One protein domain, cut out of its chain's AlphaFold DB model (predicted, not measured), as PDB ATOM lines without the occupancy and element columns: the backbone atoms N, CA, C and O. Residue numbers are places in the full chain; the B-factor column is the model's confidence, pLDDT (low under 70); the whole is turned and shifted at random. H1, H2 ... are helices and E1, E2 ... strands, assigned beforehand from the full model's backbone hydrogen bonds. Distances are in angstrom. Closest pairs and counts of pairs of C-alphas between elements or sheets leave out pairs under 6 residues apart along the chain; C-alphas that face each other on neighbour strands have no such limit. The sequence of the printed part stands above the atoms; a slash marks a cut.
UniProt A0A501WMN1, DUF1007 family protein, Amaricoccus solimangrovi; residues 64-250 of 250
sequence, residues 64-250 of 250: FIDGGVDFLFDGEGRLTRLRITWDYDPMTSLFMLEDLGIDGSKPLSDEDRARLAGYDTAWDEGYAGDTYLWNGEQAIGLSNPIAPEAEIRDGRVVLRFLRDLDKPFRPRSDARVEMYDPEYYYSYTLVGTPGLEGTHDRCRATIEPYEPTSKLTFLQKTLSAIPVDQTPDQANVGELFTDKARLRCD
ATOM      1  N   PHE A  64     195.467 172.436 161.541       96.25
ATOM      2  CA  PHE A  64     194.259 173.111 162.013       96.25
ATOM      3  C   PHE A  64     194.421 174.626 161.876       96.25
ATOM      4  O   PHE A  64     195.407 175.202 162.339       96.25
ATOM      5  N   ILE A  65     193.442 175.280 161.249       98.38
ATOM      6  CA  ILE A  65     193.449 176.728 161.019       98.38
ATOM      7  C   ILE A  65     192.160 177.333 161.575       98.38
ATOM      8  O   ILE A  65     191.055 176.936 161.206       98.38
ATOM      9  N   ASP A  66     192.305 178.338 162.437       98.62
ATOM     10  CA  ASP A  66     191.214 179.233 162.809       98.62
ATOM     11  C   ASP A  66     191.090 180.292 161.695       98.62
ATOM     12  O   ASP A  66     191.901 181.216 161.568       98.62
ATOM     13  N   GLY A  67     190.111 180.095 160.812       98.44
ATOM     14  CA  GLY A  67     189.888 180.870 159.596       98.44
ATOM     15  C   GLY A  67     188.987 182.088 159.814       98.44
ATOM     16  O   GLY A  67     187.974 182.029 160.510       98.44
ATOM     17  N   GLY A  68     189.322 183.201 159.166       98.56
ATOM     18  CA  GLY A  68     188.517 184.422 159.134       98.56
ATOM     19  C   GLY A  68     188.353 184.951 157.713       98.56
ATOM     20  O   GLY A  68     189.250 184.805 156.881       98.56
ATOM     21  N   VAL A  69     187.215 185.587 157.429       98.75
ATOM     22  CA  VAL A  69     186.943 186.216 156.131       98.75
ATOM     23  C   VAL A  69     186.211 187.543 156.295       98.75
ATOM     24  O   VAL A  69     185.212 187.613 157.006       98.75
ATOM     25  N   ASP A  70     186.670 188.574 155.586       98.75
ATOM     26  CA  ASP A  70     185.967 189.848 155.438       98.75
ATOM     27  C   ASP A  70     185.529 190.049 153.985       98.75
ATOM     28  O   ASP A  70     186.256 189.728 153.041       98.75
ATOM     29  N   PHE A  71     184.346 190.631 153.805       98.69
ATOM     30  CA  PHE A  71     183.753 190.936 152.508       98.69
ATOM     31  C   PHE A  71     183.995 192.411 152.157       98.69
ATOM     32  O   PHE A  71     183.470 193.307 152.822       98.69
ATOM     33  N   LEU A  72     184.795 192.670 151.117       98.75
ATOM     34  CA  LEU A  72     185.220 194.014 150.714       98.75
ATOM     35  C   LEU A  72     184.425 194.477 149.482       98.75
ATOM     36  O   LEU A  72     184.490 193.868 148.408       98.75
ATOM     37  N   PHE A  73     183.676 195.566 149.647       98.56
ATOM     38  CA  PHE A  73     182.786 196.133 148.637       98.56
ATOM     39  C   PHE A  73     183.369 197.399 147.998       98.56
ATOM     40  O   PHE A  73     184.068 198.183 148.642       98.56
ATOM     41  N   ASP A  74     183.029 197.648 146.734       98.06
ATOM     42  CA  ASP A  74     183.286 198.936 146.089       98.06
ATOM     43  C   ASP A  74     182.225 200.000 146.426       98.06
ATOM     44  O   ASP A  74     181.188 199.724 147.028       98.06
ATOM     45  N   GLY A  75     182.465 201.242 145.992       96.94
ATOM     46  CA  GLY A  75     181.514 202.356 146.130       96.94
ATOM     47  C   GLY A  75     180.230 202.220 145.294       96.94
ATOM     48  O   GLY A  75     179.395 203.120 145.304       96.94
ATOM     49  N   GLU A  76     180.072 201.121 144.556       95.12
ATOM     50  CA  GLU A  76     178.866 200.747 143.819       95.12
ATOM     51  C   GLU A  76     178.015 199.705 144.580       95.12
ATOM     52  O   GLU A  76     176.918 199.361 144.120       95.12
ATOM     53  N   GLY A  77     178.490 199.177 145.713       95.88
ATOM     54  CA  GLY A  77     177.831 198.099 146.451       95.88
ATOM     55  C   GLY A  77     178.014 196.712 145.833       95.88
ATOM     56  O   GLY A  77     177.186 195.826 146.052       95.88
ATOM     57  N   ARG A  78     179.062 196.507 145.027       97.44
ATOM     58  CA  ARG A  78     179.482 195.174 144.572       97.44
ATOM     59  C   ARG A  78     180.547 194.633 145.514       97.44
ATOM     60  O   ARG A  78     181.503 195.340 145.816       97.44
ATOM     61  N   LEU A  79     180.433 193.363 145.888       98.44
ATOM     62  CA  LEU A  79     181.554 192.604 146.427       98.44
ATOM     63  C   LEU A  79     182.624 192.505 145.330       98.44
ATOM     64  O   LEU A  79     182.319 192.059 144.220       98.44
ATOM     65  N   THR A  80     183.845 192.946 145.625       98.62
ATOM     66  CA  THR A  80     184.991 192.935 144.694       98.62
ATOM     67  C   THR A  80     186.140 192.067 145.182       98.62
ATOM     68  O   THR A  80     186.904 191.566 144.361       98.62
ATOM     69  N   ARG A  81     186.257 191.880 146.500       98.69
ATOM     70  CA  ARG A  81     187.407 191.244 147.142       98.69
ATOM     71  C   ARG A  81     186.994 190.534 148.432       98.69
ATOM     72  O   ARG A  81     186.044 190.948 149.096       98.69
ATOM     73  N   LEU A  82     187.740 189.503 148.806       98.81
ATOM     74  CA  LEU A  82     187.764 188.967 150.167       98.81
ATOM     75  C   LEU A  82     189.090 189.344 150.837       98.81
ATOM     76  O   LEU A  82     190.132 189.348 150.176       98.81
ATOM     77  N   ARG A  83     189.075 189.612 152.145       98.81
ATOM     78  CA  ARG A  83     190.269 189.453 152.988       98.81
ATOM     79  C   ARG A  83     190.153 188.115 153.691       98.81
ATOM     80  O   ARG A  83     189.109 187.831 154.266       98.81
ATOM     81  N   ILE A  84     191.211 187.320 153.651       98.69
ATOM     82  CA  ILE A  84     191.311 186.038 154.345       98.69
ATOM     83  C   ILE A  84     192.282 186.204 155.514       98.69
ATOM     84  O   ILE A  84     193.268 186.935 155.410       98.69
ATOM     85  N   THR A  85     191.983 185.552 156.633       98.62
ATOM     86  CA  THR A  85     192.894 185.360 157.765       98.62
ATOM     87  C   THR A  85     193.016 183.867 158.031       98.62
ATOM     88  O   THR A  85     191.995 183.198 158.175       98.62
ATOM     89  N   TRP A  86     194.242 183.369 158.139       98.50
ATOM     90  CA  TRP A  86     194.555 182.010 158.575       98.50
ATOM     91  C   TRP A  86     195.420 182.099 159.834       98.50
ATOM     92  O   TRP A  86     196.569 182.534 159.774       98.50
ATOM     93  N   ASP A  87     194.848 181.751 160.987       98.50
ATOM     94  CA  ASP A  87     195.565 181.618 162.256       98.50
ATOM     95  C   ASP A  87     195.872 180.130 162.482       98.50
ATOM     96  O   ASP A  87     194.976 179.341 162.788       98.50
ATOM     97  N   TYR A  88     197.126 179.726 162.284       98.50
ATOM     98  CA  TYR A  88     197.561 178.327 162.337       98.50
ATOM     99  C   TYR A  88     197.667 177.832 163.777       98.50
ATOM    100  O   TYR A  88     198.041 178.583 164.678       98.50
ATOM    101  N   ASP A  89     197.386 176.553 164.018       97.44
ATOM    102  CA  ASP A  89     197.549 175.955 165.342       97.44
ATOM    103  C   ASP A  89     199.006 176.045 165.867       97.44
ATOM    104  O   ASP A  89     199.945 176.226 165.084       97.44
ATOM    105  N   PRO A  90     199.240 175.916 167.191       96.50
ATOM    106  CA  PRO A  90     200.575 176.077 167.772       96.50
ATOM    107  C   PRO A  90     201.638 175.072 167.296       96.50
ATOM    108  O   PRO A  90     202.824 175.378 167.389       96.50
ATOM    109  N   MET A  91     201.252 173.883 166.818       94.94
ATOM    110  CA  MET A  91     202.186 172.878 166.300       94.94
ATOM    111  C   MET A  91     202.601 173.227 164.871       94.94
ATOM    112  O   MET A  91     203.794 173.304 164.584       94.94
ATOM    113  N   THR A  92     201.636 173.522 163.996       96.75
ATOM    114  CA  THR A  92     201.933 173.961 162.623       96.75
ATOM    115  C   THR A  92     202.724 175.272 162.628       96.75
ATOM    116  O   THR A  92     203.738 175.390 161.945       96.75
ATOM    117  N   SER A  93     202.342 176.212 163.499       97.88
ATOM    118  CA  SER A  93     203.071 177.467 163.729       97.88
ATOM    119  C   SER A  93     204.529 177.245 164.138       97.88
ATOM    120  O   SER A  93     205.405 177.972 163.674       97.88
ATOM    121  N   LEU A  94     204.811 176.251 164.988       96.75
ATOM    122  CA  LEU A  94     206.178 175.925 165.398       96.75
ATOM    123  C   LEU A  94     207.017 175.444 164.206       96.75
ATOM    124  O   LEU A  94     208.133 175.930 164.034       96.75
ATOM    125  N   PHE A  95     206.476 174.559 163.364       96.12
ATOM    126  CA  PHE A  95     207.190 174.052 162.187       96.12
ATOM    127  C   PHE A  95     207.452 175.144 161.139       96.12
ATOM    128  O   PHE A  95     208.590 175.286 160.700       96.12
ATOM    129  N   MET A  96     206.462 175.994 160.818       97.94
ATOM    130  CA  MET A  96     206.649 177.138 159.901       97.94
ATOM    131  C   MET A  96     207.788 178.071 160.350       97.94
ATOM    132  O   MET A  96     208.513 178.636 159.531       97.94
ATOM    133  N   LEU A  97     207.944 178.252 161.666       97.75
ATOM    134  CA  LEU A  97     208.995 179.082 162.248       97.75
ATOM    135  C   LEU A  97     210.348 178.354 162.304       97.75
ATOM    136  O   LEU A  97     211.371 178.993 162.062       97.75
ATOM    137  N   GLU A  98     210.373 177.043 162.562       97.19
ATOM    138  CA  GLU A  98     211.594 176.223 162.536       97.19
ATOM    139  C   GLU A  98     212.187 176.129 161.119       97.19
ATOM    140  O   GLU A  98     213.370 176.431 160.944       97.19
ATOM    141  N   ASP A  99     211.368 175.840 160.101       97.62
ATOM    142  CA  ASP A  99     211.795 175.743 158.695       97.62
ATOM    143  C   ASP A  99     212.311 177.088 158.141       97.62
ATOM    144  O   ASP A  99     213.220 177.130 157.305       97.62
ATOM    145  N   LEU A 100     211.796 178.214 158.650       97.38
ATOM    146  CA  LEU A 100     212.319 179.552 158.352       97.38
ATOM    147  C   LEU A 100     213.461 180.004 159.285       97.38
ATOM    148  O   LEU A 100     214.058 181.058 159.037       97.38
ATOM    149  N   GLY A 101     213.791 179.255 160.337       97.19
ATOM    150  CA  GLY A 101     214.791 179.634 161.343       97.19
ATOM    151  C   GLY A 101     214.427 180.883 162.163       97.19
ATOM    152  O   GLY A 101     215.320 181.590 162.635       97.19
ATOM    153  N   ILE A 102     213.133 181.185 162.302       97.38
ATOM    154  CA  ILE A 102     212.607 182.375 162.981       97.38
ATOM    155  C   ILE A 102     212.378 182.074 164.467       97.38
ATOM    156  O   ILE A 102     211.599 181.202 164.842       97.38
ATOM    157  N   ASP A 103     213.001 182.861 165.344       94.19
ATOM    158  CA  ASP A 103     212.738 182.801 166.784       94.19
ATOM    159  C   ASP A 103     211.455 183.569 167.137       94.19
ATOM    160  O   ASP A 103     211.482 184.776 167.394       94.19
ATOM    161  N   GLY A 104     210.332 182.848 167.188       90.88
ATOM    162  CA  GLY A 104     209.012 183.393 167.521       90.88
ATOM    163  C   GLY A 104     208.859 183.976 168.934       90.88
ATOM    164  O   GLY A 104     207.805 184.528 169.241       90.88
ATOM    165  N   SER A 105     209.884 183.908 169.796       89.88
ATOM    166  CA  SER A 105     209.907 184.647 171.071       89.88
ATOM    167  C   SER A 105     210.321 186.120 170.917       89.88
ATOM    168  O   SER A 105     210.253 186.889 171.880       89.88
ATOM    169  N   LYS A 106     210.749 186.531 169.715       91.75
ATOM    170  CA  LYS A 106     211.217 187.884 169.389       91.75
ATOM    171  C   LYS A 106     210.268 188.584 168.405       91.75
ATOM    172  O   LYS A 106     209.586 187.920 167.629       91.75
ATOM    173  N   PRO A 107     210.243 189.930 168.375       92.88
ATOM    174  CA  PRO A 107     209.567 190.664 167.310       92.88
ATOM    175  C   PRO A 107     210.158 190.311 165.937       92.88
ATOM    176  O   PRO A 107     211.376 190.375 165.762       92.88
ATOM    177  N   LEU A 108     209.294 189.982 164.971       94.81
ATOM    178  CA  LEU A 108     209.683 189.752 163.576       94.81
ATOM    179  C   LEU A 108     210.411 190.973 162.995       94.81
ATOM    180  O   LEU A 108     209.915 192.100 163.107       94.81
ATOM    181  N   SER A 109     211.534 190.728 162.314       96.38
ATOM    182  CA  SER A 109     212.118 191.699 161.386       96.38
ATOM    183  C   SER A 109     211.219 191.864 160.151       96.38
ATOM    184  O   SER A 109     210.368 191.015 159.882       96.38
ATOM    185  N   ASP A 110     211.399 192.934 159.375       96.19
ATOM    186  CA  ASP A 110     210.629 193.125 158.136       96.19
ATOM    187  C   ASP A 110     210.959 192.053 157.077       96.19
ATOM    188  O   ASP A 110     210.090 191.659 156.299       96.19
ATOM    189  N   GLU A 111     212.189 191.526 157.090       96.56
ATOM    190  CA  GLU A 111     212.617 190.412 156.237       96.56
ATOM    191  C   GLU A 111     211.945 189.099 156.661       96.56
ATOM    192  O   GLU A 111     211.314 188.437 155.840       96.56
ATOM    193  N   ASP A 112     211.989 188.752 157.950       97.38
ATOM    194  CA  ASP A 112     211.340 187.545 158.477       97.38
ATOM    195  C   ASP A 112     209.818 187.606 158.338       97.38
ATOM    196  O   ASP A 112     209.184 186.593 158.051       97.38
ATOM    197  N   ARG A 113     209.224 188.800 158.459       97.06
ATOM    198  CA  ARG A 113     207.803 189.025 158.185       97.06
ATOM    199  C   ARG A 113     207.457 188.750 156.726       97.06
ATOM    200  O   ARG A 113     206.459 188.086 156.478       97.06
ATOM    201  N   ALA A 114     208.263 189.224 155.776       96.19
ATOM    202  CA  ALA A 114     208.044 188.959 154.354       96.19
ATOM    203  C   ALA A 114     208.240 187.471 154.007       96.19
ATOM    204  O   ALA A 114     207.457 186.909 153.242       96.19
ATOM    205  N   ARG A 115     209.244 186.816 154.609       97.50
ATOM    206  CA  ARG A 115     209.503 185.373 154.466       97.50
ATOM    207  C   ARG A 115     208.346 184.529 155.010       97.50
ATOM    208  O   ARG A 115     207.891 183.623 154.323       97.50
ATOM    209  N   LEU A 116     207.851 184.857 156.205       97.81
ATOM    210  CA  LEU A 116     206.723 184.174 156.843       97.81
ATOM    211  C   LEU A 116     205.405 184.430 156.099       97.81
ATOM    212  O   LEU A 116     204.637 183.499 155.896       97.81
ATOM    213  N   ALA A 117     205.175 185.662 155.629       97.06
ATOM    214  CA  ALA A 117     204.002 186.007 154.828       97.06
ATOM    215  C   ALA A 117     203.937 185.219 153.516       97.06
ATOM    216  O   ALA A 117     202.861 184.777 153.139       97.06
ATOM    217  N   GLY A 118     205.075 185.007 152.848       95.69
ATOM    218  CA  GLY A 118     205.139 184.221 151.616       95.69
ATOM    219  C   GLY A 118     205.091 182.699 151.800       95.69
ATOM    220  O   GLY A 118     204.951 182.006 150.795       95.69
ATOM    221  N   TYR A 119     205.208 182.179 153.032       95.31
ATOM    222  CA  TYR A 119     205.404 180.745 153.303       95.31
ATOM    223  C   TYR A 119     204.290 179.866 152.725       95.31
ATOM    224  O   TYR A 119     204.573 178.870 152.067       95.31
ATOM    225  N   ASP A 120     203.035 180.278 152.920       92.94
ATOM    226  CA  ASP A 120     201.842 179.595 152.403       92.94
ATOM    227  C   ASP A 120     200.901 180.571 151.673       92.94
ATOM    228  O   ASP A 120     199.678 180.560 151.800       92.94
ATOM    229  N   THR A 121     201.493 181.488 150.902       95.25
ATOM    230  CA  THR A 121     200.746 182.340 149.957       95.25
ATOM    231  C   THR A 121     201.402 182.415 148.576       95.25
ATOM    232  O   THR A 121     200.955 183.178 147.718       95.25
ATOM    233  N   ALA A 122     202.488 181.670 148.353       93.06
ATOM    234  CA  ALA A 122     203.253 181.627 147.107       93.06
ATOM    235  C   ALA A 122     202.790 180.463 146.209       93.06
ATOM    236  O   ALA A 122     203.571 179.585 145.852       93.06
ATOM    237  N   TRP A 123     201.494 180.432 145.895       94.44
ATOM    238  CA  TRP A 123     200.846 179.295 145.236       94.44
ATOM    239  C   TRP A 123     201.090 179.219 143.721       94.44
ATOM    240  O   TRP A 123     201.113 180.245 143.033       94.44
ATOM    241  N   ASP A 124     201.159 177.988 143.208       90.94
ATOM    242  CA  ASP A 124     201.170 177.665 141.777       90.94
ATOM    243  C   ASP A 124     199.834 177.994 141.073       90.94
ATOM    244  O   ASP A 124     198.792 178.229 141.696       90.94
ATOM    245  N   GLU A 125     199.854 178.007 139.736       86.44
ATOM    246  CA  GLU A 125     198.658 178.215 138.913       86.44
ATOM    247  C   GLU A 125     197.673 177.039 139.055       86.44
ATOM    248  O   GLU A 125     198.010 175.885 138.797       86.44
ATOM    249  N   GLY A 126     196.427 177.346 139.427       83.94
ATOM    250  CA  GLY A 126     195.331 176.376 139.522       83.94
ATOM    251  C   GLY A 126     195.011 175.874 140.934       83.94
ATOM    252  O   GLY A 126     193.966 175.249 141.108       83.94
ATOM    253  N   TYR A 127     195.828 176.180 141.950       91.06
ATOM    254  CA  TYR A 127     195.443 175.928 143.342       91.06
ATOM    255  C   TYR A 127     194.397 176.953 143.810       91.06
ATOM    256  O   TYR A 127     194.546 178.158 143.619       91.06
ATOM    257  N   ALA A 128     193.315 176.474 144.432       91.56
ATOM    258  CA  ALA A 128     192.220 177.326 144.891       91.56
ATOM    259  C   ALA A 128     192.564 178.136 146.157       91.56
ATOM    260  O   ALA A 128     191.922 179.160 146.417       91.56
ATOM    261  N   GLY A 129     193.552 177.697 146.947       93.75
ATOM    262  CA  GLY A 129     193.854 178.300 148.247       93.75
ATOM    263  C   GLY A 129     192.720 178.124 149.249       93.75
ATOM    264  O   GLY A 129     192.299 179.112 149.854       93.75
ATOM    265  N   ASP A 130     192.154 176.914 149.288       96.75
ATOM    266  CA  ASP A 130     191.162 176.390 150.239       96.75
ATOM    267  C   ASP A 130     190.029 177.350 150.627       96.75
ATOM    268  O   ASP A 130     189.514 177.332 151.741       96.75
ATOM    269  N   THR A 131     189.637 178.222 149.699       97.88
ATOM    270  CA  THR A 131     188.657 179.287 149.910       97.88
ATOM    271  C   THR A 131     187.738 179.338 148.702       97.88
ATOM    272  O   THR A 131     188.164 179.696 147.602       97.88
ATOM    273  N   TYR A 132     186.462 179.023 148.903       98.38
ATOM    274  CA  TYR A 132     185.485 178.887 147.828       98.38
ATOM    275  C   TYR A 132     184.345 179.883 148.022       98.38
ATOM    276  O   TYR A 132     183.554 179.773 148.961       98.38
ATOM    277  N   LEU A 133     184.265 180.875 147.131       98.56
ATOM    278  CA  LEU A 133     183.192 181.866 147.123       98.56
ATOM    279  C   LEU A 133     182.066 181.434 146.183       98.56
ATOM    280  O   LEU A 133     182.282 181.144 145.006       98.56
ATOM    281  N   TRP A 134     180.840 181.492 146.688       98.00
ATOM    282  CA  TRP A 134     179.631 181.169 145.943       98.00
ATOM    283  C   TRP A 134     178.618 182.308 145.996       98.00
ATOM    284  O   TRP A 134     178.463 182.985 147.015       98.00
ATOM    285  N   ASN A 135     177.874 182.464 144.906       95.56
ATOM    286  CA  ASN A 135     176.704 183.323 144.782       95.56
ATOM    287  C   ASN A 135     175.512 182.430 144.397       95.56
ATOM    288  O   ASN A 135     175.297 182.142 143.217       95.56
ATOM    289  N   GLY A 136     174.812 181.898 145.404       93.56
ATOM    290  CA  GLY A 136     173.868 180.797 145.217       93.56
ATOM    291  C   GLY A 136     174.589 179.517 144.781       93.56
ATOM    292  O   GLY A 136     175.524 179.061 145.442       93.56
ATOM    293  N   GLU A 137     174.172 178.945 143.652       94.19
ATOM    294  CA  GLU A 137     174.815 177.777 143.027       94.19
ATOM    295  C   GLU A 137     176.033 178.150 142.158       94.19
ATOM    296  O   GLU A 137     176.797 177.272 141.760       94.19
ATOM    297  N   GLN A 138     176.250 179.436 141.851       95.50
ATOM    298  CA  GLN A 138     177.365 179.853 140.999       95.50
ATOM    299  C   GLN A 138     178.649 180.033 141.821       95.50
ATOM    300  O   GLN A 138     178.724 180.937 142.656       95.50
ATOM    301  N   ALA A 139     179.680 179.237 141.534       96.81
ATOM    302  CA  ALA A 139     181.037 179.511 142.005       96.81
ATOM    303  C   ALA A 139     181.573 180.825 141.397       96.81
ATOM    304  O   ALA A 139     181.293 181.161 140.237       96.81
ATOM    305  N   ILE A 140     182.344 181.566 142.189       97.69
ATOM    306  CA  ILE A 140     183.023 182.805 141.808       97.69
ATOM    307  C   ILE A 140     184.523 182.582 142.001       97.69
ATOM    308  O   ILE A 140     184.965 182.320 143.117       97.69
ATOM    309  N   GLY A 141     185.288 182.668 140.912       97.44
ATOM    310  CA  GLY A 141     186.740 182.512 140.957       97.44
ATOM    311  C   GLY A 141     187.427 183.642 141.726       97.44
ATOM    312  O   GLY A 141     186.913 184.765 141.811       97.44
ATOM    313  N   LEU A 142     188.569 183.301 142.320       98.12
ATOM    314  CA  LEU A 142     189.368 184.145 143.200       98.12
ATOM    315  C   LEU A 142     190.832 184.116 142.744       98.12
ATOM    316  O   LEU A 142     191.376 183.033 142.530       98.12
ATOM    317  N   SER A 143     191.482 185.279 142.681       97.56
ATOM    318  CA  SER A 143     192.907 185.430 142.335       97.56
ATOM    319  C   SER A 143     193.843 184.609 143.237       97.56
ATOM    320  O   SER A 143     193.437 184.173 144.310       97.56
ATOM    321  N   ASN A 144     195.133 184.503 142.905       97.19
ATOM    322  CA  ASN A 144     196.158 184.150 143.907       97.19
ATOM    323  C   ASN A 144     196.278 185.275 144.975       97.19
ATOM    324  O   ASN A 144     195.693 186.353 144.789       97.19
ATOM    325  N   PRO A 145     196.977 185.060 146.107       97.81
ATOM    326  CA  PRO A 145     197.033 186.009 147.218       97.81
ATOM    327  C   PRO A 145     197.668 187.347 146.838       97.81
ATOM    328  O   PRO A 145     198.721 187.410 146.204       97.81
ATOM    329  N   ILE A 146     197.035 188.434 147.269       97.56
ATOM    330  CA  ILE A 146     197.483 189.809 147.044       97.56
ATOM    331  C   ILE A 146     197.816 190.438 148.397       97.56
ATOM    332  O   ILE A 146     197.015 190.358 149.327       97.56
ATOM    333  N   ALA A 147     198.980 191.093 148.477       97.06
ATOM    334  CA  ALA A 147     199.501 191.737 149.687       97.06
ATOM    335  C   ALA A 147     199.431 190.831 150.941       97.06
ATOM    336  O   ALA A 147     198.701 191.151 151.879       97.06
ATOM    337  N   PRO A 148     200.144 189.687 150.949       97.94
ATOM    338  CA  PRO A 148     200.216 188.833 152.124       97.94
ATOM    339  C   PRO A 148     200.984 189.526 153.259       97.94
ATOM    340  O   PRO A 148     202.050 190.110 153.056       97.94
ATOM    341  N   GLU A 149     200.441 189.428 154.465       97.75
ATOM    342  CA  GLU A 149     200.990 189.944 155.714       97.75
ATOM    343  C   GLU A 149     201.071 188.814 156.746       97.75
ATOM    344  O   GLU A 149     200.201 187.943 156.791       97.75
ATOM    345  N   ALA A 150     202.089 188.852 157.609       97.75
ATOM    346  CA  ALA A 150     202.256 187.905 158.707       97.75
ATOM    347  C   ALA A 150     202.458 188.607 160.055       97.75
ATOM    348  O   ALA A 150     203.140 189.636 160.159       97.75
ATOM    349  N   GLU A 151     201.932 187.992 161.108       97.06
ATOM    350  CA  GLU A 151     202.295 188.259 162.497       97.06
ATOM    351  C   GLU A 151     202.458 186.950 163.282       97.06
ATOM    352  O   GLU A 151     201.997 185.891 162.858       97.06
ATOM    353  N   ILE A 152     203.109 187.037 164.444       97.31
ATOM    354  CA  ILE A 152     203.069 185.986 165.463       97.31
ATOM    355  C   ILE A 152     202.246 186.539 166.622       97.31
ATOM    356  O   ILE A 152     202.584 187.591 167.173       97.31
ATOM    357  N   ARG A 153     201.169 185.843 166.985       95.62
ATOM    358  CA  ARG A 153     200.229 186.227 168.039       95.62
ATOM    359  C   ARG A 153     200.079 185.072 169.015       95.62
ATOM    360  O   ARG A 153     199.698 183.979 168.620       95.62
ATOM    361  N   ASP A 154     200.422 185.301 170.281       93.25
ATOM    362  CA  ASP A 154     200.327 184.302 171.359       93.25
ATOM    363  C   ASP A 154     201.009 182.948 171.037       93.25
ATOM    364  O   ASP A 154     200.596 181.889 171.505       93.25
ATOM    365  N   GLY A 155     202.082 182.991 170.234       92.62
ATOM    366  CA  GLY A 155     202.847 181.821 169.775       92.62
ATOM    367  C   GLY A 155     202.327 181.158 168.492       92.62
ATOM    368  O   GLY A 155     202.956 180.217 168.015       92.62
ATOM    369  N   ARG A 156     201.223 181.649 167.919       97.69
ATOM    370  CA  ARG A 156     200.641 181.179 166.654       97.69
ATOM    371  C   ARG A 156     201.021 182.093 165.490       97.69
ATOM    372  O   ARG A 156     201.123 183.309 165.664       97.69
ATOM    373  N   VAL A 157     201.234 181.516 164.311       98.50
ATOM    374  CA  VAL A 157     201.431 182.250 163.056       98.50
ATOM    375  C   VAL A 157     200.065 182.667 162.529       98.50
ATOM    376  O   VAL A 157     199.177 181.833 162.367       98.50
ATOM    377  N   VAL A 158     199.903 183.956 162.230       98.44
ATOM    378  CA  VAL A 158     198.684 184.483 161.612       98.44
ATOM    379  C   VAL A 158     199.035 185.133 160.284       98.44
ATOM    380  O   VAL A 158     199.712 186.164 160.251       98.44
ATOM    381  N   LEU A 159     198.556 184.533 159.196       98.38
ATOM    382  CA  LEU A 159     198.652 185.082 157.848       98.38
ATOM    383  C   LEU A 159     197.370 185.839 157.499       98.38
ATOM    384  O   LEU A 159     196.265 185.420 157.859       98.38
ATOM    385  N   ARG A 160     197.504 186.948 156.771       98.50
ATOM    386  CA  ARG A 160     196.382 187.670 156.159       98.50
ATOM    387  C   ARG A 160     196.705 188.028 154.726       98.50
ATOM    388  O   ARG A 160     197.816 188.451 154.438       98.50
ATOM    389  N   PHE A 161     195.735 187.893 153.835       98.69
ATOM    390  CA  PHE A 161     195.908 188.226 152.423       98.69
ATOM    391  C   PHE A 161     194.581 188.610 151.775       98.69
ATOM    392  O   PHE A 161     193.496 188.349 152.298       98.69
ATOM    393  N   LEU A 162     194.668 189.251 150.613       98.69
ATOM    394  CA  LEU A 162     193.522 189.653 149.810       98.69
ATOM    395  C   LEU A 162     193.329 188.679 148.639       98.69
ATOM    396  O   LEU A 162     194.298 188.202 148.051       98.69
ATOM    397  N   ARG A 163     192.072 188.400 148.291       98.44
ATOM    398  CA  ARG A 163     191.660 187.594 147.133       98.44
ATOM    399  C   ARG A 163     190.712 188.443 146.283       98.44
ATOM    400  O   ARG A 163     189.621 188.777 146.750       98.44
ATOM    401  N   ASP A 164     191.116 188.830 145.076       98.50
ATOM    402  CA  ASP A 164     190.237 189.547 144.144       98.50
ATOM    403  C   ASP A 164     189.265 188.577 143.469       98.50
ATOM    404  O   ASP A 164     189.634 187.452 143.143       98.50
ATOM    405  N   LEU A 165     188.020 189.011 143.258       98.56
ATOM    406  CA  LEU A 165     187.019 188.239 142.521       98.56
ATOM    407  C   LEU A 165     187.219 188.414 141.013       98.56
ATOM    408  O   LEU A 165     187.174 189.542 140.519       98.56
ATOM    409  N   ASP A 166     187.249 187.308 140.265       96.81
ATOM    410  CA  ASP A 166     187.249 187.316 138.788       96.81
ATOM    411  C   ASP A 166     186.057 188.092 138.204       96.81
ATOM    412  O   ASP A 166     186.097 188.623 137.091       96.81
ATOM    413  N   LYS A 167     184.948 188.131 138.954       96.88
ATOM    414  CA  LYS A 167     183.710 188.805 138.567       96.88
ATOM    415  C   LYS A 167     183.010 189.429 139.780       96.88
ATOM    416  O   LYS A 167     182.205 188.755 140.427       96.88
ATOM    417  N   PRO A 168     183.238 190.725 140.054       97.81
ATOM    418  CA  PRO A 168     182.494 191.466 141.064       97.81
ATOM    419  C   PRO A 168     180.976 191.431 140.843       97.81
ATOM    420  O   PRO A 168     180.491 191.547 139.712       97.81
ATOM    421  N   PHE A 169     180.209 191.311 141.926       97.00
ATOM    422  CA  PHE A 169     178.748 191.189 141.881       97.00
ATOM    423  C   PHE A 169     178.080 191.888 143.068       97.00
ATOM    424  O   PHE A 169     178.686 192.040 144.123       97.00
ATOM    425  N   ARG A 170     176.814 192.303 142.919       95.38
ATOM    426  CA  ARG A 170     175.988 192.737 144.060       95.38
ATOM    427  C   ARG A 170     175.384 191.491 144.727       95.38
ATOM    428  O   ARG A 170     174.623 190.798 144.042       95.38
ATOM    429  N   PRO A 171     175.723 191.160 145.988       93.56
ATOM    430  CA  PRO A 171     175.187 189.980 146.667       93.56
ATOM    431  C   PRO A 171     173.683 190.101 146.941       93.56
ATOM    432  O   PRO A 171     173.129 191.201 146.959       93.56
ATOM    433  N   ARG A 172     173.021 188.962 147.177       89.00
ATOM    434  CA  ARG A 172     171.644 188.900 147.696       89.00
ATOM    435  C   ARG A 172     171.600 188.048 148.966       89.00
ATOM    436  O   ARG A 172     172.338 188.355 149.890       89.00
ATOM    437  N   SER A 173     170.754 187.024 149.058       86.31
ATOM    438  CA  SER A 173     170.468 186.281 150.301       86.31
ATOM    439  C   SER A 173     171.232 184.953 150.459       86.31
ATOM    440  O   SER A 173     171.069 184.258 151.468       86.31
ATOM    441  N   ASP A 174     172.033 184.600 149.457       88.06
ATOM    442  CA  ASP A 174     172.558 183.261 149.181       88.06
ATOM    443  C   ASP A 174     174.063 183.233 148.846       88.06
ATOM    444  O   ASP A 174     174.596 182.192 148.455       88.06
ATOM    445  N   ALA A 175     174.773 184.349 149.044       97.25
ATOM    446  CA  ALA A 175     176.229 184.381 148.949       97.25
ATOM    447  C   ALA A 175     176.878 183.706 150.174       97.25
ATOM    448  O   ALA A 175     176.395 183.838 151.305       97.25
ATOM    449  N   ARG A 176     177.970 182.964 149.966       98.19
ATOM    450  CA  ARG A 176     178.709 182.286 151.045       98.19
ATOM    451  C   ARG A 176     180.172 182.039 150.684       98.19
ATOM    452  O   ARG A 176     180.476 181.808 149.517       98.19
ATOM    453  N   VAL A 177     181.034 182.031 151.695       98.69
ATOM    454  CA  VAL A 177     182.405 181.508 151.626       98.69
ATOM    455  C   VAL A 177     182.483 180.220 152.436       98.69
ATOM    456  O   VAL A 177     181.949 180.138 153.544       98.69
ATOM    457  N   GLU A 178     183.139 179.228 151.852       98.50
ATOM    458  CA  GLU A 178     183.472 177.927 152.434       98.50
ATOM    459  C   GLU A 178     185.001 177.796 152.463       98.50
ATOM    460  O   GLU A 178     185.665 178.289 151.547       98.50
ATOM    461  N   MET A 179     185.555 177.181 153.512       98.44
ATOM    462  CA  MET A 179     186.996 176.940 153.641       98.44
ATOM    463  C   MET A 179     187.255 175.471 153.945       98.44
ATOM    464  O   MET A 179     186.793 174.948 154.958       98.44
ATOM    465  N   TYR A 180     187.965 174.803 153.044       97.88
ATOM    466  CA  TYR A 180     188.310 173.392 153.150       97.88
ATOM    467  C   TYR A 180     189.451 173.053 152.196       97.88
ATOM    468  O   TYR A 180     189.495 173.552 151.075       97.88
ATOM    469  N   ASP A 181     190.312 172.137 152.613       96.44
ATOM    470  CA  ASP A 181     191.172 171.389 151.701       96.44
ATOM    471  C   ASP A 181     190.347 170.240 151.082       96.44
ATOM    472  O   ASP A 181     189.721 169.480 151.830       96.44
ATOM    473  N   PRO A 182     190.310 170.072 149.745       95.38
ATOM    474  CA  PRO A 182     189.648 168.943 149.089       95.38
ATOM    475  C   PRO A 182     190.031 167.552 149.626       95.38
ATOM    476  O   PRO A 182     189.173 166.665 149.628       95.38
ATOM    477  N   GLU A 183     191.267 167.361 150.090       93.06
ATOM    478  CA  GLU A 183     191.817 166.089 150.582       93.06
ATOM    479  C   GLU A 183     191.733 165.935 152.115       93.06
ATOM    480  O   GLU A 183     191.959 164.844 152.638       93.06
ATOM    481  N   TYR A 184     191.298 166.975 152.839       93.75
ATOM    482  CA  TYR A 184     191.107 166.990 154.301       93.75
ATOM    483  C   TYR A 184     192.382 166.696 155.127       93.75
ATOM    484  O   TYR A 184     192.326 166.169 156.243       93.75
ATOM    485  N   TYR A 185     193.540 167.080 154.595       92.56
ATOM    486  CA  TYR A 185     194.789 167.287 155.326       92.56
ATOM    487  C   TYR A 185     194.712 168.567 156.179       92.56
ATOM    488  O   TYR A 185     195.136 168.555 157.336       92.56
ATOM    489  N   TYR A 186     194.101 169.639 155.665       94.88
ATOM    490  CA  TYR A 186     193.784 170.849 156.438       94.88
ATOM    491  C   TYR A 186     192.330 170.847 156.934       94.88
ATOM    492  O   TYR A 186     191.403 170.466 156.215       94.88
ATOM    493  N   SER A 187     192.112 171.340 158.156       95.75
ATOM    494  CA  SER A 187     190.779 171.596 158.711       95.75
ATOM    495  C   SER A 187     190.650 173.039 159.183       95.75
ATOM    496  O   SER A 187     191.305 173.462 160.137       95.75
ATOM    497  N   TYR A 188     189.741 173.766 158.540       97.94
ATOM    498  CA  TYR A 188     189.428 175.156 158.847       97.94
ATOM    499  C   TYR A 188     188.216 175.229 159.780       97.94
ATOM    500  O   TYR A 188     187.172 174.650 159.485       97.94
ATOM    501  N   THR A 189     188.345 175.964 160.884       98.06
ATOM    502  CA  THR A 189     187.212 176.390 161.724       98.06
ATOM    503  C   THR A 189     186.988 177.872 161.472       98.06
ATOM    504  O   THR A 189     187.914 178.656 161.659       98.06
ATOM    505  N   LEU A 190     185.800 178.297 161.046       98.50
ATOM    506  CA  LEU A 190     185.518 179.717 160.841       98.50
ATOM    507  C   LEU A 190     185.194 180.389 162.181       98.50
ATOM    508  O   LEU A 190     184.248 180.010 162.873       98.50
ATOM    509  N   VAL A 191     185.963 181.420 162.538       97.62
ATOM    510  CA  VAL A 191     185.906 182.063 163.860       97.62
ATOM    511  C   VAL A 191     185.504 183.541 163.814       97.62
ATOM    512  O   VAL A 191     185.692 184.250 162.826       97.62
ATOM    513  N   GLY A 192     184.970 184.032 164.936       94.81
ATOM    514  CA  GLY A 192     184.607 185.439 165.121       94.81
ATOM    515  C   GLY A 192     183.324 185.843 164.386       94.81
ATOM    516  O   GLY A 192     182.317 185.139 164.438       94.81
ATOM    517  N   THR A 193     183.360 187.005 163.731       95.75
ATOM    518  CA  THR A 193     182.263 187.547 162.915       95.75
ATOM    519  C   THR A 193     182.865 188.069 161.611       95.75
ATOM    520  O   THR A 193     183.741 188.930 161.699       95.75
ATOM    521  N   PRO A 194     182.414 187.615 160.425       97.88
ATOM    522  CA  PRO A 194     182.952 188.090 159.152       97.88
ATOM    523  C   PRO A 194     182.784 189.605 158.971       97.88
ATOM    524  O   PRO A 194     181.674 190.126 159.128       97.88
ATOM    525  N   GLY A 195     183.865 190.313 158.638       97.88
ATOM    526  CA  GLY A 195     183.843 191.760 158.438       97.88
ATOM    527  C   GLY A 195     183.107 192.187 157.166       97.88
ATOM    528  O   GLY A 195     183.003 191.434 156.197       97.88
ATOM    529  N   LEU A 196     182.613 193.426 157.163       98.19
ATOM    530  CA  LEU A 196     182.027 194.093 155.996       98.19
ATOM    531  C   LEU A 196     182.728 195.444 155.802       98.19
ATOM    532  O   LEU A 196     182.699 196.294 156.693       98.19
ATOM    533  N   GLU A 197     183.348 195.653 154.643       98.19
ATOM    534  CA  GLU A 197     184.109 196.870 154.326       98.19
ATOM    535  C   GLU A 197     183.627 197.531 153.033       98.19
ATOM    536  O   GLU A 197     183.109 196.872 152.137       98.19
ATOM    537  N   GLY A 198     183.806 198.850 152.916       97.12
ATOM    538  CA  GLY A 198     183.277 199.623 151.788       97.12
ATOM    539  C   GLY A 198     181.763 199.840 151.880       97.12
ATOM    540  O   GLY A 198     181.189 199.812 152.970       97.12
ATOM    541  N   THR A 199     181.103 200.095 150.750       95.44
ATOM    542  CA  THR A 199     179.662 200.397 150.710       95.44
ATOM    543  C   THR A 199     178.842 199.106 150.708       95.44
ATOM    544  O   THR A 199     178.728 198.443 149.684       95.44
ATOM    545  N   HIS A 200     178.252 198.753 151.851       93.00
ATOM    546  CA  HIS A 200     177.564 197.470 152.066       93.00
ATOM    547  C   HIS A 200     176.155 197.643 152.668       93.00
ATOM    548  O   HIS A 200     175.738 196.889 153.550       93.00
ATOM    549  N   ASP A 201     175.417 198.666 152.224       86.25
ATOM    550  CA  ASP A 201     174.100 199.020 152.769       86.25
ATOM    551  C   ASP A 201     173.153 197.809 152.854       86.25
ATOM    552  O   ASP A 201     172.899 197.114 151.872       86.25
ATOM    553  N   ARG A 202     172.608 197.581 154.056       91.12
ATOM    554  CA  ARG A 202     171.711 196.462 154.416       91.12
ATOM    555  C   ARG A 202     172.314 195.052 154.302       91.12
ATOM    556  O   ARG A 202     171.588 194.079 154.508       91.12
ATOM    557  N   CYS A 203     173.618 194.913 154.072       95.88
ATOM    558  CA  CYS A 203     174.310 193.633 154.193       95.88
ATOM    559  C   CYS A 203     174.551 193.232 155.659       95.88
ATOM    560  O   CYS A 203     174.739 194.071 156.541       95.88
ATOM    561  N   ARG A 204     174.560 191.921 155.915       96.19
ATOM    562  CA  ARG A 204     174.940 191.257 157.169       96.19
ATOM    563  C   ARG A 204     175.685 189.968 156.827       96.19
ATOM    564  O   ARG A 204     175.272 189.262 155.907       96.19
ATOM    565  N   ALA A 205     176.725 189.633 157.584       97.31
ATOM    566  CA  ALA A 205     177.420 188.357 157.455       97.31
ATOM    567  C   ALA A 205     177.439 187.581 158.779       97.31
ATOM    568  O   ALA A 205     177.431 188.168 159.861       97.31
ATOM    569  N   THR A 206     177.405 186.253 158.678       97.50
ATOM    570  CA  THR A 206     177.302 185.318 159.810       97.50
ATOM    571  C   THR A 206     177.957 183.992 159.448       97.50
ATOM    572  O   THR A 206     177.728 183.491 158.348       97.50
ATOM    573  N   ILE A 207     178.676 183.378 160.383       98.44
ATOM    574  CA  ILE A 207     179.114 181.986 160.246       98.44
ATOM    575  C   ILE A 207     177.944 181.060 160.603       98.44
ATOM    576  O   ILE A 207     177.294 181.228 161.633       98.44
ATOM    577  N   GLU A 208     177.665 180.106 159.722       97.62
ATOM    578  CA  GLU A 208     176.850 178.922 159.983       97.62
ATOM    579  C   GLU A 208     177.819 177.747 160.182       97.62
ATOM    580  O   GLU A 208     178.491 177.376 159.213       97.62
ATOM    581  N   PRO A 209     177.955 177.208 161.408       96.56
ATOM    582  CA  PRO A 209     178.873 176.108 161.669       96.56
ATOM    583  C   PRO A 209     178.492 174.814 160.946       96.56
ATOM    584  O   PRO A 209     177.322 174.555 160.651       96.56
ATOM    585  N   TYR A 210     179.491 173.973 160.722       94.12
ATOM    586  CA  TYR A 210     179.341 172.584 160.330       94.12
ATOM    587  C   TYR A 210     178.643 171.772 161.439       94.12
ATOM    588  O   TYR A 210     179.034 171.798 162.604       94.12
ATOM    589  N   GLU A 211     177.611 171.013 161.060       93.75
ATOM    590  CA  GLU A 211     176.813 170.180 161.969       93.75
ATOM    591  C   GLU A 211     177.215 168.691 161.853       93.75
ATOM    592  O   GLU A 211     176.865 168.025 160.866       93.75
ATOM    593  N   PRO A 212     177.941 168.122 162.839       91.50
ATOM    594  CA  PRO A 212     178.488 166.772 162.745       91.50
ATOM    595  C   PRO A 212     177.413 165.683 162.846       91.50
ATOM    596  O   PRO A 212     176.948 165.306 163.923       91.50
ATOM    597  N   THR A 213     177.060 165.101 161.698       95.25
ATOM    598  CA  THR A 213     176.192 163.914 161.645       95.25
ATOM    599  C   THR A 213     176.961 162.638 161.991       95.25
ATOM    600  O   THR A 213     178.146 162.513 161.692       95.25
ATOM    601  N   SER A 214     176.275 161.616 162.514       94.88
ATOM    602  CA  SER A 214     176.890 160.316 162.840       94.88
ATOM    603  C   SER A 214     177.583 159.632 161.650       94.88
ATOM    604  O   SER A 214     178.591 158.952 161.842       94.88
ATOM    605  N   LYS A 215     177.093 159.845 160.418       94.12
ATOM    606  CA  LYS A 215     177.761 159.397 159.182       94.12
ATOM    607  C   LYS A 215     179.106 160.103 158.998       94.12
ATOM    608  O   LYS A 215     180.087 159.450 158.657       94.12
ATOM    609  N   LEU A 216     179.147 161.417 159.203       92.94
ATOM    610  CA  LEU A 216     180.351 162.217 158.992       92.94
ATOM    611  C   LEU A 216     181.360 162.048 160.135       92.94
ATOM    612  O   LEU A 216     182.543 161.940 159.854       92.94
ATOM    613  N   THR A 217     180.924 161.867 161.386       92.69
ATOM    614  CA  THR A 217     181.815 161.449 162.489       92.69
ATOM    615  C   THR A 217     182.450 160.077 162.224       92.69
ATOM    616  O   THR A 217     183.616 159.857 162.548       92.69
ATOM    617  N   PHE A 218     181.708 159.139 161.619       92.62
ATOM    618  CA  PHE A 218     182.272 157.857 161.189       92.62
ATOM    619  C   PHE A 218     183.276 158.037 160.042       92.62
ATOM    620  O   PHE A 218     184.373 157.492 160.123       92.62
ATOM    621  N   LEU A 219     182.935 158.835 159.021       92.69
ATOM    622  CA  LEU A 219     183.827 159.149 157.901       92.69
ATOM    623  C   LEU A 219     185.125 159.808 158.379       92.69
ATOM    624  O   LEU A 219     186.194 159.326 158.035       92.69
ATOM    625  N   GLN A 220     185.039 160.834 159.227       91.00
ATOM    626  CA  GLN A 220     186.188 161.512 159.828       91.00
ATOM    627  C   GLN A 220     187.107 160.502 160.524       91.00
ATOM    628  O   GLN A 220     188.293 160.451 160.227       91.00
ATOM    629  N   LYS A 221     186.554 159.601 161.350       89.31
ATOM    630  CA  LYS A 221     187.326 158.526 161.993       89.31
ATOM    631  C   LYS A 221     187.985 157.558 160.995       89.31
ATOM    632  O   LYS A 221     189.034 156.997 161.311       89.31
ATOM    633  N   THR A 222     187.380 157.322 159.829       90.31
ATOM    634  CA  THR A 222     187.995 156.536 158.747       90.31
ATOM    635  C   THR A 222     189.136 157.305 158.081       90.31
ATOM    636  O   THR A 222     190.198 156.723 157.887       90.31
ATOM    637  N   LEU A 223     188.957 158.601 157.802       90.50
ATOM    638  CA  LEU A 223     190.003 159.471 157.251       90.50
ATOM    639  C   LEU A 223     191.200 159.558 158.200       90.50
ATOM    640  O   LEU A 223     192.328 159.348 157.775       90.50
ATOM    641  N   SER A 224     190.973 159.735 159.505       86.56
ATOM    642  CA  SER A 224     192.046 159.782 160.505       86.56
ATOM    643  C   SER A 224     192.874 158.488 160.606       86.56
ATOM    644  O   SER A 224     193.895 158.488 161.283       86.56
ATOM    645  N   ALA A 225     192.466 157.384 159.969       86.75
ATOM    646  CA  ALA A 225     193.256 156.153 159.873       86.75
ATOM    647  C   ALA A 225     194.127 156.065 158.599       86.75
ATOM    648  O   ALA A 225     194.887 155.105 158.460       86.75
ATOM    649  N   ILE A 226     194.019 157.033 157.683       85.25
ATOM    650  CA  ILE A 226     194.840 157.138 156.471       85.25
ATOM    651  C   ILE A 226     196.227 157.697 156.853       85.25
ATOM    652  O   ILE A 226     196.289 158.695 157.579       85.25
ATOM    653  N   PRO A 227     197.335 157.067 156.413       84.62
ATOM    654  CA  PRO A 227     198.690 157.575 156.636       84.62
ATOM    655  C   PRO A 227     198.952 158.946 155.995       84.62
ATOM    656  O   PRO A 227     198.376 159.275 154.966       84.62
ATOM    657  N   VAL A 228     199.892 159.704 156.567       81.25
ATOM    658  CA  VAL A 228     200.288 161.060 156.118       81.25
ATOM    659  C   VAL A 228     200.808 161.132 154.671       81.25
ATOM    660  O   VAL A 228     200.847 162.205 154.085       81.25
ATOM    661  N   ASP A 229     201.225 160.002 154.091       82.81
ATOM    662  CA  ASP A 229     201.745 159.897 152.723       82.81
ATOM    663  C   ASP A 229     200.695 159.433 151.694       82.81
ATOM    664  O   ASP A 229     201.048 159.083 150.565       82.81
ATOM    665  N   GLN A 230     199.411 159.401 152.072       84.81
ATOM    666  CA  GLN A 230     198.306 158.874 151.270       84.81
ATOM    667  C   GLN A 230     197.097 159.813 151.288       84.81
ATOM    668  O   GLN A 230     196.646 160.244 152.346       84.81
ATOM    669  N   THR A 231     196.537 160.080 150.108       85.00
ATOM    670  CA  THR A 231     195.337 160.910 149.939       85.00
ATOM    671  C   THR A 231     194.057 160.057 150.008       85.00
ATOM    672  O   THR A 231     194.103 158.855 149.716       85.00
ATOM    673  N   PRO A 232     192.895 160.610 150.405       88.19
ATOM    674  CA  PRO A 232     191.649 159.842 150.450       88.19
ATOM    675  C   PRO A 232     191.083 159.487 149.064       88.19
ATOM    676  O   PRO A 232     190.991 160.337 148.184       88.19
ATOM    677  N   ASP A 233     190.548 158.268 148.914       89.75
ATOM    678  CA  ASP A 233     189.848 157.807 147.692       89.75
ATOM    679  C   ASP A 233     188.648 158.693 147.279       89.75
ATOM    680  O   ASP A 233     188.181 158.638 146.137       89.75
ATOM    681  N   GLN A 234     188.080 159.463 148.215       91.75
ATOM    682  CA  GLN A 234     186.916 160.310 147.967       91.75
ATOM    683  C   GLN A 234     187.352 161.745 147.641       91.75
ATOM    684  O   GLN A 234     187.733 162.499 148.530       91.75
ATOM    685  N   ALA A 235     187.201 162.149 146.378       91.81
ATOM    686  CA  ALA A 235     187.404 163.536 145.959       91.81
ATOM    687  C   ALA A 235     186.514 164.525 146.747       91.81
ATOM    688  O   ALA A 235     185.372 164.201 147.096       91.81
ATOM    689  N   ASN A 236     187.040 165.732 146.990       93.25
ATOM    690  CA  ASN A 236     186.406 166.816 147.755       93.25
ATOM    691  C   ASN A 236     185.869 166.380 149.135       93.25
ATOM    692  O   ASN A 236     184.823 166.853 149.582       93.25
ATOM    693  N   VAL A 237     186.542 165.464 149.837       95.12
ATOM    694  CA  VAL A 237     186.038 164.974 151.129       95.12
ATOM    695  C   VAL A 237     186.010 166.063 152.209       95.12
ATOM    696  O   VAL A 237     185.095 166.054 153.033       95.12
ATOM    697  N   GLY A 238     186.912 167.051 152.155       95.44
ATOM    698  CA  GLY A 238     186.901 168.205 153.065       95.44
ATOM    699  C   GLY A 238     185.671 169.113 152.938       95.44
ATOM    700  O   GLY A 238     185.226 169.684 153.934       95.44
ATOM    701  N   GLU A 239     185.035 169.169 151.759       96.38
ATOM    702  CA  GLU A 239     183.798 169.937 151.515       96.38
ATOM    703  C   GLU A 239     182.649 169.481 152.438       96.38
ATOM    704  O   GLU A 239     181.736 170.247 152.755       96.38
ATOM    705  N   LEU A 240     182.705 168.237 152.930       95.62
ATOM    706  CA  LEU A 240     181.718 167.673 153.852       95.62
ATOM    707  C   LEU A 240     181.851 168.177 155.300       95.62
ATOM    708  O   LEU A 240     180.952 167.903 156.096       95.62
ATOM    709  N   PHE A 241     182.933 168.887 155.638       95.44
ATOM    710  CA  PHE A 241     183.257 169.338 156.997       95.44
ATOM    711  C   PHE A 241     183.351 170.872 157.144       95.44
ATOM    712  O   PHE A 241     183.621 171.354 158.239       95.44
ATOM    713  N   THR A 242     183.127 171.644 156.071       96.56
ATOM    714  CA  THR A 242     183.271 173.115 156.075       96.56
ATOM    715  C   THR A 242     182.159 173.842 156.842       96.56
ATOM    716  O   THR A 242     180.964 173.658 156.574       96.56
ATOM    717  N   ASP A 243     182.562 174.782 157.700       98.06
ATOM    718  CA  ASP A 243     181.726 175.908 158.131       98.06
ATOM    719  C   ASP A 243     181.373 176.813 156.932       98.06
ATOM    720  O   ASP A 243     182.000 176.745 155.869       98.06
ATOM    721  N   LYS A 244     180.365 177.684 157.075       98.06
ATOM    722  CA  LYS A 244     179.866 178.539 155.980       98.06
ATOM    723  C   LYS A 244     179.726 179.993 156.433       98.06
ATOM    724  O   LYS A 244     178.744 180.356 157.084       98.06
ATOM    725  N   ALA A 245     180.655 180.863 156.040       98.44
ATOM    726  CA  ALA A 245     180.515 182.312 156.211       98.44
ATOM    727  C   ALA A 245     179.500 182.852 155.193       98.44
ATOM    728  O   ALA A 245     179.824 183.117 154.034       98.44
ATOM    729  N   ARG A 246     178.240 182.991 155.608       97.94
ATOM    730  CA  ARG A 246     177.144 183.483 154.765       97.94
ATOM    731  C   ARG A 246     177.102 185.004 154.744       97.94
ATOM    732  O   ARG A 246     177.192 185.638 155.792       97.94
ATOM    733  N   LEU A 247     176.846 185.564 153.566       97.75
ATOM    734  CA  LEU A 247     176.603 186.983 153.331       97.75
ATOM    735  C   LEU A 247     175.171 187.174 152.813       97.75
ATOM    736  O   LEU A 247     174.758 186.529 151.849       97.75
ATOM    737  N   ARG A 248     174.408 188.060 153.460       96.06
ATOM    738  CA  ARG A 248     173.016 188.371 153.108       96.06
ATOM    739  C   ARG A 248     172.799 189.878 153.032       96.06
ATOM    740  O   ARG A 248     173.036 190.562 154.021       96.06
ATOM    741  N   CYS A 249     172.311 190.374 151.901       94.06
ATOM    742  CA  CYS A 249     171.951 191.776 151.682       94.06
ATOM    743  C   CYS A 249     170.474 191.894 151.271       94.06
ATOM    744  O   CYS A 249     169.993 191.086 150.470       94.06
ATOM    745  N   ASP A 250     169.780 192.893 151.831       83.69
ATOM    746  CA  ASP A 250     168.357 193.198 151.582       83.69
ATOM    747  C   ASP A 250     168.171 194.317 150.542       83.69
ATOM    748  O   ASP A 250     169.007 195.249 150.509       83.69
TER     749      ASP A 250
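AT A GLANCE: This is residues 64 to 250 of the 250 residues of the protein "DUF1007 family protein" of Amaricoccus solimangrovi (UniProt A0A501WMN1). Two strongly twisted sheets sit face to face as a sandwich, the larger built of E1, E2, E5, E6, E8 and E9, the smaller of E4, E3, E7, E11 and E10. H1 and H2 pack on one face of the larger sheet by E5 and E6, while H3 lies far from this core, on neither sheet, with the short H4 between it and the sheets. The printed part has 187 residues with four named helices and eleven named strands, in the order E1 E2 H1 H2 E3 E4 E5 E6 E7 E8 E9 E10 H3 H4 E11, of the mixed class. The larger sheet is branched at E1, with parallel and antiparallel pairs; the smaller runs E4 E3 E7 E11 E10, all antiparallel. The whole is compact, with a radius of gyration of the C-alphas of 17.3 A and spans of 47 by 45 by 31 A.

IN THESE COORDINATES: Find C-alpha 64 at (194.259, 173.111, 162.013); from there E1 runs through residues 64 to 73, 29.0 A long. The larger sheet goes on with E2, residues 79 to 88 and 26.7 A; E5, residues 146 to 153 and 21.5 A; E6, residues 156 to 169 and 34.5 A; E8, residues 186 to 190; and E9, residues 195 to 197. E6, the longest strand, begins at C-alpha 156 at (200.641, 181.179, 166.654) and bends by 80 degrees at residue 166. For the smaller sheet look at E3, residues 131 to 135; E4, residues 138 to 140; E7, residues 175 to 179; E10, residues 203 to 208; and E11, residues 244 to 249, ending at C-alpha 249 at (171.951, 191.776, 151.682). The helices are H1, residues 90 to 99 and 14.4 A; H2, residues 110 to 118 and 12.3 A; H3, residues 214 to 223 and 14.3 A; and H4, residues 237 to 241.

HOW THE PARTS SIT: Start at E1: E2 lies on one side of it, E8 and E9 on the other side. E1 and E2 form an antiparallel hairpin, with N 68 and O 85 at 2.9 A. E8 is parallel to E1, with N 67 and O 189 at 2.8 A, and E9 is parallel too, with N 71 and O 195 at 2.9 A. E6 is antiparallel to E2, with N 84 and O 161 at 2.8 A, and forms a hairpin with E5, with N 149 and O 160 at 2.8 A. In the smaller sheet, look at N 177 of E7 and O 245 of E11, 2.8 A apart and within hydrogen-bond range, as are the pairs above. The sandwich's facing parts are 9.3 A centre to centre, with best planes 16 degrees apart. H2 is on the larger sheet, only just over E5 with 3 of its C-alphas, at a height of 5.6 A; the closest C-alphas are those of Ala 117 and Ala 150, 4.7 A. H1 is on the same face at a height of 5.9 A, and its closest C-alphas to E6 are those of Ser 93 and Val 157, 5.1 A. H4 only grazes both sheets, with its residues 238 to 241. H3 and H4 are close but not clearly touching, the closest C-alphas being those of Leu 216 and Leu 240, 7.6 A. In H1, H2 and H3 every O i to N i+4 pair is within hydrogen-bond range; in H4 0 of 1 is, beside 2 of 2 O i to N i+3 pairs.

THE WHOLE: The C-alphas farthest apart are those of Gly 75 and Ala 225, 49.6 A. The printed part has no cut. The long links are H2 to E3, residues 119 to 130, and H3 to H4, residues 224 to 236. The mean pLDDT of the printed part is 95.3, and no printed residue is under 70.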